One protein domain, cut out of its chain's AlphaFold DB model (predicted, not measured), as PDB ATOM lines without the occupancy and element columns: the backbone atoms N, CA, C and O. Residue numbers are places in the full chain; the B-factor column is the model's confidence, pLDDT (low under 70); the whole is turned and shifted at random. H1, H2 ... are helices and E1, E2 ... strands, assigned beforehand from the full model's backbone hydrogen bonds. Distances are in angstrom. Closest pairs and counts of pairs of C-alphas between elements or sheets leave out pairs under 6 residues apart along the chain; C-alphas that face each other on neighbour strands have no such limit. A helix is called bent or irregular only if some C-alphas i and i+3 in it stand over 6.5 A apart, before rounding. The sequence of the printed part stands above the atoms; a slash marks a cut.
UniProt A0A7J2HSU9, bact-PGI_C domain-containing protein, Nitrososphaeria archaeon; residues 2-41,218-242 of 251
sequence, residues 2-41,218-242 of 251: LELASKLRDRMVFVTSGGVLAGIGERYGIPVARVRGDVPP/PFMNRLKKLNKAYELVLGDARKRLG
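This is residues 2 to 41 and 218 to 242 of the 251 residues of the protein "bact-PGI_C domain-containing protein" of Nitrososphaeria archaeon (UniProt A0A7J2HSU9). A small unit of two short parallel strands, E1 and E2, with helix H2 packed on them makes the core; H1 packs on the last part of H2, and the last part of H4 packs near the beginning of H2. From there the first residues of H4 and the whole of H3 stick out as a free arm with a corner between the two helices, residues 218 to 233. The printed part has 65 residues, with four named helices and two named strands in the order H1, E1, H2, E2, H3, H4, and its class is mostly helix. It is loose, with a radius of gyration of the C-alphas of 13.8 A, and spans 39 by 26 by 19 A.

H1, residues 2 to 11, touches H2, residues 19 to 28, at a steep tilt of 63 degrees, the same way; their closest C-alphas are those of Ala 5 and Tyr 28, 6.7 A apart. E1, residues 14 to 16, and E2, residues 32 to 34, are parallel neighbours at 21 degrees, with N 33 and O 14 at 2.8 A and N 16 and O 33 at 3.1 A, within hydrogen-bond range. E1, H2 and E2 form a strand-helix-strand unit, two parallel neighbour strands with a helix between them along the chain, and its crossover is right-handed. The closest C-alphas of H2 and E2 are those of Gly 25 and Val 32, 6.0 A apart; those of E1 and H2 are Thr 16 and Ala 22, 6.8 A apart. H4, residues 229 to 241, touches H2 with residues 237 to 241 alone, at a shallow tilt of 32 degrees, the same way; the closest C-alphas are those of Val 20 and Arg 238, 6.9 A apart. H3, residues 218 to 226, touches no helix; it is close to H4 but not clearly touching, with the C-alphas of Lys 224 and Tyr 230 closest at 7.0 A, and it is apart from H1, H2 and E1. Every O i to N i+4 pair is within hydrogen-bond range in H2, H3 and H4, but 3 of 6 in H1.

H1 begins at C-alpha 2, (167.316, 139.935, 67.783), and is 13.6 A long; it is irregular, with C-alphas 7 and 10 standing 8.6 A apart. E1 is 6.3 A long, H2 14.6 A, E2 6.0 A and H3 12.6 A, the last beginning at C-alpha 218, (163.537, 117.247, 47.707). H4 is 18.3 A long and ends at C-alpha 241, (176.216, 139.018, 65.013).

The two C-alphas farthest apart are those of Asp 10 and Pro 218, 39.4 A. Residues 42 to 217 are not printed, and C-alphas 41 and 218 are 15.2 A apart across the cut. Of the links that are printed whole, H1 to E1, E1 to H2, H2 to E2 and H3 to H4, each is tight. The mean pLDDT of the printed part is 88.1, and no printed residue is under 70.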
ATOM      1  N   LEU A   2     166.295 138.964  67.345       81.56
ATOM      2  CA  LEU A   2     167.316 139.935  67.783       81.56
ATOM      3  C   LEU A   2     166.744 141.113  68.590       81.56
ATOM      4  O   LEU A   2     167.276 141.447  69.644       81.56
ATOM      5  N   GLU A   3     165.627 141.697  68.146       82.94
ATOM      6  CA  GLU A   3     164.961 142.771  68.898       82.94
ATOM      7  C   GLU A   3     164.492 142.310  70.282       82.94
ATOM      8  O   GLU A   3     164.739 142.989  71.276       82.94
ATOM      9  N   LEU A   4     163.879 141.125  70.366       85.69
ATOM     10  CA  LEU A   4     163.451 140.545  71.641       85.69
ATOM     11  C   LEU A   4     164.654 140.247  72.540       85.69
ATOM     12  O   LEU A   4     164.627 140.619  73.703       85.69
ATOM     13  N   ALA A   5     165.732 139.682  71.994       84.69
ATOM     14  CA  ALA A   5     166.965 139.416  72.732       84.69
ATOM     15  C   ALA A   5     167.562 140.699  73.335       84.69
ATOM     16  O   ALA A   5     168.035 140.685  74.463       84.69
ATOM     17  N   SER A   6     167.481 141.834  72.633       79.50
ATOM     18  CA  SER A   6     167.968 143.112  73.169       79.50
ATOM     19  C   SER A   6     167.118 143.674  74.317       79.50
ATOM     20  O   SER A   6     167.658 144.337  75.200       79.50
ATOM     21  N   LYS A   7     165.805 143.402  74.327       85.69
ATOM     22  CA  LYS A   7     164.841 144.002  75.269       85.69
ATOM     23  C   LYS A   7     164.456 143.084  76.430       85.69
ATOM     24  O   LYS A   7     164.127 143.568  77.504       85.69
ATOM     25  N   LEU A   8     164.449 141.775  76.199       88.19
ATOM     26  CA  LEU A   8     163.830 140.766  77.062       88.19
ATOM     27  C   LEU A   8     164.773 139.594  77.377       88.19
ATOM     28  O   LEU A   8     164.287 138.533  77.755       88.19
ATOM     29  N   ARG A   9     166.097 139.757  77.231       85.12
ATOM     30  CA  ARG A   9     167.083 138.672  77.438       85.12
ATOM     31  C   ARG A   9     166.869 137.868  78.725       85.12
ATOM     32  O   ARG A   9     166.941 136.647  78.681       85.12
ATOM     33  N   ASP A  10     166.515 138.529  79.827       87.00
ATOM     34  CA  ASP A  10     166.358 137.902  81.147       87.00
ATOM     35  C   ASP A  10     165.079 137.041  81.257       87.00
ATOM     36  O   ASP A  10     164.855 136.365  82.255       87.00
ATOM     37  N   ARG A  11     164.221 137.062  80.227       89.25
ATOM     38  CA  ARG A  11     162.979 136.276  80.118       89.25
ATOM     39  C   ARG A  11     163.034 135.260  78.980       89.25
ATOM     40  O   ARG A  11     161.998 134.778  78.527       89.25
ATOM     41  N   MET A  12     164.228 134.981  78.467       92.69
ATOM     42  CA  MET A  12     164.424 134.137  77.297       92.69
ATOM     43  C   MET A  12     165.350 132.972  77.629       92.69
ATOM     44  O   MET A  12     166.324 133.110  78.358       92.69
ATOM     45  N   VAL A  13     165.046 131.821  77.040       94.31
ATOM     46  CA  VAL A  13     165.945 130.672  76.954       94.31
ATOM     47  C   VAL A  13     165.847 130.154  75.528       94.31
ATOM     48  O   VAL A  13     164.750 130.046  74.977       94.31
ATOM     49  N   PHE A  14     166.982 129.859  74.905       95.38
ATOM     50  CA  PHE A  14     167.010 129.279  73.567       95.38
ATOM     51  C   PHE A  14     167.203 127.773  73.627       95.38
ATOM     52  O   PHE A  14     168.063 127.287  74.351       95.38
ATOM     53  N   VAL A  15     166.436 127.042  72.822       95.25
ATOM     54  CA  VAL A  15     166.610 125.601  72.614       95.25
ATOM     55  C   VAL A  15     167.023 125.391  71.165       95.25
ATOM     56  O   VAL A  15     166.294 125.772  70.247       95.25
ATOM     57  N   THR A  16     168.220 124.858  70.938       93.75
ATOM     58  CA  THR A  16     168.757 124.688  69.581       93.75
ATOM     59  C   THR A  16     169.891 123.677  69.538       93.75
ATOM     60  O   THR A  16     170.590 123.479  70.525       93.75
ATOM     61  N   SER A  17     170.130 123.066  68.382       91.44
ATOM     62  CA  SER A  17     171.354 122.301  68.140       91.44
ATOM     63  C   SER A  17     172.574 123.186  67.854       91.44
ATOM     64  O   SER A  17     173.703 122.705  67.904       91.44
ATOM     65  N   GLY A  18     172.384 124.489  67.595       90.38
ATOM     66  CA  GLY A  18     173.477 125.440  67.388       90.38
ATOM     67  C   GLY A  18     173.122 126.608  66.462       90.38
ATOM     68  O   GLY A  18     172.040 127.192  66.521       90.38
ATOM     69  N   GLY A  19     174.069 126.970  65.594       89.44
ATOM     70  CA  GLY A  19     173.882 127.987  64.561       89.44
ATOM     71  C   GLY A  19     173.658 129.408  65.093       89.44
ATOM     72  O   GLY A  19     174.076 129.765  66.194       89.44
ATOM     73  N   VAL A  20     172.984 130.229  64.280       90.00
ATOM     74  CA  VAL A  20     172.759 131.662  64.546       90.00
ATOM     75  C   VAL A  20     172.068 131.883  65.892       90.00
ATOM     76  O   VAL A  20     172.441 132.799  66.614       90.00
ATOM     77  N   LEU A  21     171.099 131.040  66.266       91.19
ATOM     78  CA  LEU A  21     170.367 131.205  67.524       91.19
ATOM     79  C   LEU A  21     171.267 130.995  68.752       91.19
ATOM     80  O   LEU A  21     171.179 131.773  69.698       91.19
ATOM     81  N   ALA A  22     172.171 130.010  68.709       92.75
ATOM     82  CA  ALA A  22     173.167 129.821  69.764       92.75
ATOM     83  C   ALA A  22     174.127 131.019  69.853       92.75
ATOM     84  O   ALA A  22     174.366 131.515  70.948       92.75
ATOM     85  N   GLY A  23     174.584 131.548  68.710       91.06
ATOM     86  CA  GLY A  23     175.433 132.744  68.674       91.06
ATOM     87  C   GLY A  23     174.743 134.008  69.210       91.06
ATOM     88  O   GLY A  23     175.379 134.822  69.876       91.06
ATOM     89  N   ILE A  24     173.431 134.170  68.981       89.81
ATOM     90  CA  ILE A  24     172.638 135.226  69.641       89.81
ATOM     91  C   ILE A  24     172.634 134.996  71.151       89.81
ATOM     92  O   ILE A  24     172.826 135.947  71.904       89.81
ATOM     93  N   GLY A  25     172.431 133.754  71.590       91.94
ATOM     94  CA  GLY A  25     172.436 133.409  73.008       91.94
ATOM     95  C   GLY A  25     173.735 133.804  73.701       91.94
ATOM     96  O   GLY A  25     173.719 134.573  74.658       91.94
ATOM     97  N   GLU A  26     174.861 133.371  73.137       90.38
ATOM     98  CA  GLU A  26     176.210 133.685  73.619       90.38
ATOM     99  C   GLU A  26     176.468 135.195  73.665       90.38
ATOM    100  O   GLU A  26     176.918 135.720  74.681       90.38
ATOM    101  N   ARG A  27     176.126 135.920  72.593       87.88
ATOM    102  CA  ARG A  27     176.372 137.365  72.505       87.88
ATOM    103  C   ARG A  27     175.562 138.185  73.508       87.88
ATOM    104  O   ARG A  27     176.056 139.193  74.004       87.88
ATOM    105  N   TYR A  28     174.307 137.812  73.740       89.38
ATOM    106  CA  TYR A  28     173.388 138.575  74.590       89.38
ATOM    107  C   TYR A  28     173.275 138.010  76.015       89.38
ATOM    108  O   TYR A  28     172.470 138.518  76.794       89.38
ATOM    109  N   GLY A  29     174.058 136.981  76.360       91.56
ATOM    110  CA  GLY A  29     174.012 136.325  77.671       91.56
ATOM    111  C   GLY A  29     172.706 135.569  77.939       91.56
ATOM    112  O   GLY A  29     172.338 135.374  79.093       91.56
ATOM    113  N   ILE A  30     171.983 135.168  76.889       94.88
ATOM    114  CA  ILE A  30     170.732 134.411  77.010       94.88
ATOM    115  C   ILE A  30     171.085 132.925  77.170       94.88
ATOM    116  O   ILE A  30     171.807 132.393  76.322       94.88
ATOM    117  N   PRO A  31     170.569 132.226  78.200       94.62
ATOM    118  CA  PRO A  31     170.810 130.797  78.379       94.62
ATOM    119  C   PRO A  31     170.424 129.972  77.144       94.62
ATOM    120  O   PRO A  31     169.356 130.167  76.556       94.62
ATOM    121  N   VAL A  32     171.281 129.016  76.772       95.31
ATOM    122  CA  VAL A  32     171.072 128.133  75.615       95.31
ATOM    123  C   VAL A  32     171.065 126.672  76.062       95.31
ATOM    124  O   VAL A  32     172.094 126.132  76.461       95.31
ATOM    125  N   ALA A  33     169.916 126.013  75.944       94.75
ATOM    126  CA  ALA A  33     169.798 124.565  76.042       94.75
ATOM    127  C   ALA A  33     170.162 123.936  74.691       94.75
ATOM    128  O   ALA A  33     169.424 124.050  73.705       94.75
ATOM    129  N   ARG A  34     171.328 123.284  74.639       92.62
ATOM    130  CA  ARG A  34     171.778 122.584  73.435       92.62
ATOM    131  C   ARG A  34     171.115 121.219  73.324       92.62
ATOM    132  O   ARG A  34     171.129 120.446  74.275       92.62
ATOM    133  N   VAL A  35     170.571 120.923  72.149       92.69
ATOM    134  CA  VAL A  35     170.022 119.604  71.804       92.69
ATOM    135  C   VAL A  35     170.841 118.956  70.692       92.69
ATOM    136  O   VAL A  35     171.643 119.612  70.028       92.69
ATOM    137  N   ARG A  36     170.634 117.660  70.466       88.06
ATOM    138  CA  ARG A  36     171.277 116.945  69.362       88.06
ATOM    139  C   ARG A  36     170.850 117.524  68.006       88.06
ATOM    140  O   ARG A  36     169.701 117.921  67.824       88.06
ATOM    141  N   GLY A  37     171.794 117.595  67.070       85.94
ATOM    142  CA  GLY A  37     171.594 118.128  65.715       85.94
ATOM    143  C   GLY A  37     171.891 117.123  64.605       85.94
ATOM    144  O   GLY A  37     172.012 117.523  63.452       85.94
ATOM    145  N   ASP A  38     172.051 115.850  64.957       88.06
ATOM    146  CA  ASP A  38     172.414 114.746  64.065       88.06
ATOM    147  C   ASP A  38     171.205 114.082  63.390       88.06
ATOM    148  O   ASP A  38     171.371 113.198  62.556       88.06
ATOM    149  N   VAL A  39     169.989 114.534  63.708       86.00
ATOM    150  CA  VAL A  39     168.746 114.043  63.109       86.00
ATOM    151  C   VAL A  39     167.946 115.180  62.463       86.00
ATOM    152  O   VAL A  39     168.000 116.326  62.924       86.00
ATOM    153  N   PRO A  40     167.162 114.895  61.405       86.44
ATOM    154  CA  PRO A  40     166.189 115.839  60.868       86.44
ATOM    155  C   PRO A  40     165.267 116.429  61.957       86.44
ATOM    156  O   PRO A  40     164.878 115.705  62.876       86.44
ATOM    157  N   PRO A  41     164.825 117.703  61.840       84.62
ATOM    158  CA  PRO A  41     164.050 118.384  62.885       84.62
ATOM    159  C   PRO A  41     162.819 117.622  63.399       84.62
ATOM    160  O   PRO A  41     162.524 117.664  64.590       84.62
ATOM    161  N   PRO A 218     163.034 116.614  48.931       86.50
ATOM    162  CA  PRO A 218     163.537 117.247  47.707       86.50
ATOM    163  C   PRO A 218     162.791 118.539  47.331       86.50
ATOM    164  O   PRO A 218     163.428 119.552  47.037       86.50
ATOM    165  N   PHE A 219     161.455 118.549  47.408       87.50
ATOM    166  CA  PHE A 219     160.648 119.732  47.085       87.50
ATOM    167  C   PHE A 219     160.884 120.894  48.054       87.50
ATOM    168  O   PHE A 219     161.042 122.030  47.614       87.50
ATOM    169  N   MET A 220     161.000 120.617  49.355       86.44
ATOM    170  CA  MET A 220     161.331 121.643  50.350       86.44
ATOM    171  C   MET A 220     162.728 122.221  50.125       86.44
ATOM    172  O   MET A 220     162.920 123.431  50.235       86.44
ATOM    173  N   ASN A 221     163.705 121.384  49.768       86.81
ATOM    174  CA  ASN A 221     165.050 121.852  49.436       86.81
ATOM    175  C   ASN A 221     165.041 122.742  48.185       86.81
ATOM    176  O   ASN A 221     165.709 123.776  48.163       86.81
ATOM    177  N   ARG A 222     164.247 122.390  47.167       90.94
ATOM    178  CA  ARG A 222     164.050 123.229  45.978       90.94
ATOM    179  C   ARG A 222     163.368 124.555  46.324       90.94
ATOM    180  O   ARG A 222     163.839 125.598  45.882       90.94
ATOM    181  N   LEU A 223     162.321 124.534  47.152       90.56
ATOM    182  CA  LEU A 223     161.625 125.740  47.603       90.56
ATOM    183  C   LEU A 223     162.564 126.683  48.362       90.56
ATOM    184  O   LEU A 223     162.579 127.877  48.079       90.56
ATOM    185  N   LYS A 224     163.395 126.158  49.272       87.06
ATOM    186  CA  LYS A 224     164.395 126.956  50.001       87.06
ATOM    187  C   LYS A 224     165.390 127.648  49.067       87.06
ATOM    188  O   LYS A 224     165.707 128.803  49.306       87.06
ATOM    189  N   LYS A 225     165.847 126.971  48.005       88.88
ATOM    190  CA  LYS A 225     166.755 127.560  46.999       88.88
ATOM    191  C   LYS A 225     166.093 128.675  46.184       88.88
ATOM    192  O   LYS A 225     166.754 129.639  45.821       88.88
ATOM    193  N   LEU A 226     164.803 128.542  45.874       92.69
ATOM    194  CA  LEU A 226     164.053 129.564  45.136       92.69
ATOM    195  C   LEU A 226     163.669 130.754  46.027       92.69
ATOM    196  O   LEU A 226     163.632 131.895  45.565       92.69
ATOM    197  N   ASN A 227     163.398 130.501  47.306       91.38
ATOM    198  CA  ASN A 227     163.011 131.525  48.261       91.38
ATOM    199  C   ASN A 227     164.232 132.286  48.808       91.38
ATOM    200  O   ASN A 227     164.743 131.994  49.893       91.38
ATOM    201  N   LYS A 228     164.643 133.332  48.080       91.50
ATOM    202  CA  LYS A 228     165.747 134.238  48.453       91.50
ATOM    203  C   LYS A 228     165.592 134.889  49.834       91.50
ATOM    204  O   LYS A 228     166.581 135.355  50.398       91.50
ATOM    205  N   ALA A 229     164.384 134.918  50.409       90.75
ATOM    206  CA  ALA A 229     164.164 135.489  51.736       90.75
ATOM    207  C   ALA A 229     164.997 134.785  52.819       90.75
ATOM    208  O   ALA A 229     165.485 135.452  53.730       90.75
ATOM    209  N   TYR A 230     165.220 133.467  52.708       81.62
ATOM    210  CA  TYR A 230     166.046 132.731  53.674       81.62
ATOM    211  C   TYR A 230     167.474 133.277  53.739       81.62
ATOM    212  O   TYR A 230     167.994 133.514  54.829       81.62
ATOM    213  N   GLU A 231     168.098 133.498  52.581       85.44
ATOM    214  CA  GLU A 231     169.467 134.013  52.490       85.44
ATOM    215  C   GLU A 231     169.562 135.451  52.996       85.44
ATOM    216  O   GLU A 231     170.469 135.771  53.762       85.44
ATOM    217  N   LEU A 232     168.594 136.301  52.635       89.06
ATOM    218  CA  LEU A 232     168.551 137.697  53.073       89.06
ATOM    219  C   LEU A 232     168.421 137.813  54.597       89.06
ATOM    220  O   LEU A 232     169.205 138.519  55.233       89.06
ATOM    221  N   VAL A 233     167.474 137.083  55.195       86.12
ATOM    222  CA  VAL A 233     167.221 137.124  56.642       86.12
ATOM    223  C   VAL A 233     168.397 136.536  57.428       86.12
ATOM    224  O   VAL A 233     168.838 137.127  58.415       86.12
ATOM    225  N   LEU A 234     168.945 135.394  56.994       82.31
ATOM    226  CA  LEU A 234     170.108 134.787  57.653       82.31
ATOM    227  C   LEU A 234     171.369 135.638  57.487       82.31
ATOM    228  O   LEU A 234     172.164 135.737  58.424       82.31
ATOM    229  N   GLY A 235     171.551 136.261  56.323       85.81
ATOM    230  CA  GLY A 235     172.655 137.171  56.045       85.81
ATOM    231  C   GLY A 235     172.635 138.397  56.957       85.81
ATOM    232  O   GLY A 235     173.650 138.698  57.584       85.81
ATOM    233  N   ASP A 236     171.484 139.063  57.094       86.38
ATOM    234  CA  ASP A 236     171.319 140.197  58.016       86.38
ATOM    235  C   ASP A 236     171.581 139.781  59.471       86.38
ATOM    236  O   ASP A 236     172.349 140.433  60.183       86.38
ATOM    237  N   ALA A 237     171.047 138.633  59.901       81.69
ATOM    238  CA  ALA A 237     171.288 138.122  61.248       81.69
ATOM    239  C   ALA A 237     172.782 137.851  61.519       81.69
ATOM    240  O   ALA A 237     173.304 138.268  62.555       81.69
ATOM    241  N   ARG A 238     173.496 137.206  60.583       84.50
ATOM    242  CA  ARG A 238     174.943 136.932  60.700       84.50
ATOM    243  C   ARG A 238     175.778 138.209  60.719       84.50
ATOM    244  O   ARG A 238     176.687 138.321  61.543       84.50
ATOM    245  N   LYS A 239     175.451 139.185  59.863       84.81
ATOM    246  CA  LYS A 239     176.102 140.505  59.852       84.81
ATOM    247  C   LYS A 239     175.952 141.194  61.200       84.81
ATOM    248  O   LYS A 239     176.948 141.612  61.786       84.81
ATOM    249  N   ARG A 240     174.730 141.239  61.738       78.88
ATOM    250  CA  ARG A 240     174.462 141.830  63.056       78.88
ATOM    251  C   ARG A 240     175.211 141.119  64.170       78.88
ATOM    252  O   ARG A 240     175.641 141.798  65.095       78.88
ATOM    253  N   LEU A 241     175.419 139.804  64.069       76.25
ATOM    254  CA  LEU A 241     176.216 139.018  65.013       76.25
ATOM    255  C   LEU A 241     177.734 139.233  64.910       76.25
ATOM    256  O   LEU A 241     178.437 138.838  65.833       76.25
ATOM    257  N   GLY A 242     178.243 139.878  63.857       70.62
ATOM    258  CA  GLY A 242     179.685 139.998  63.614       70.62
ATOM    259  C   GLY A 242     180.320 138.730  63.028       70.62
ATOM    260  O   GLY A 242     181.527 138.696  62.821       70.62
TER     261      GLY A 242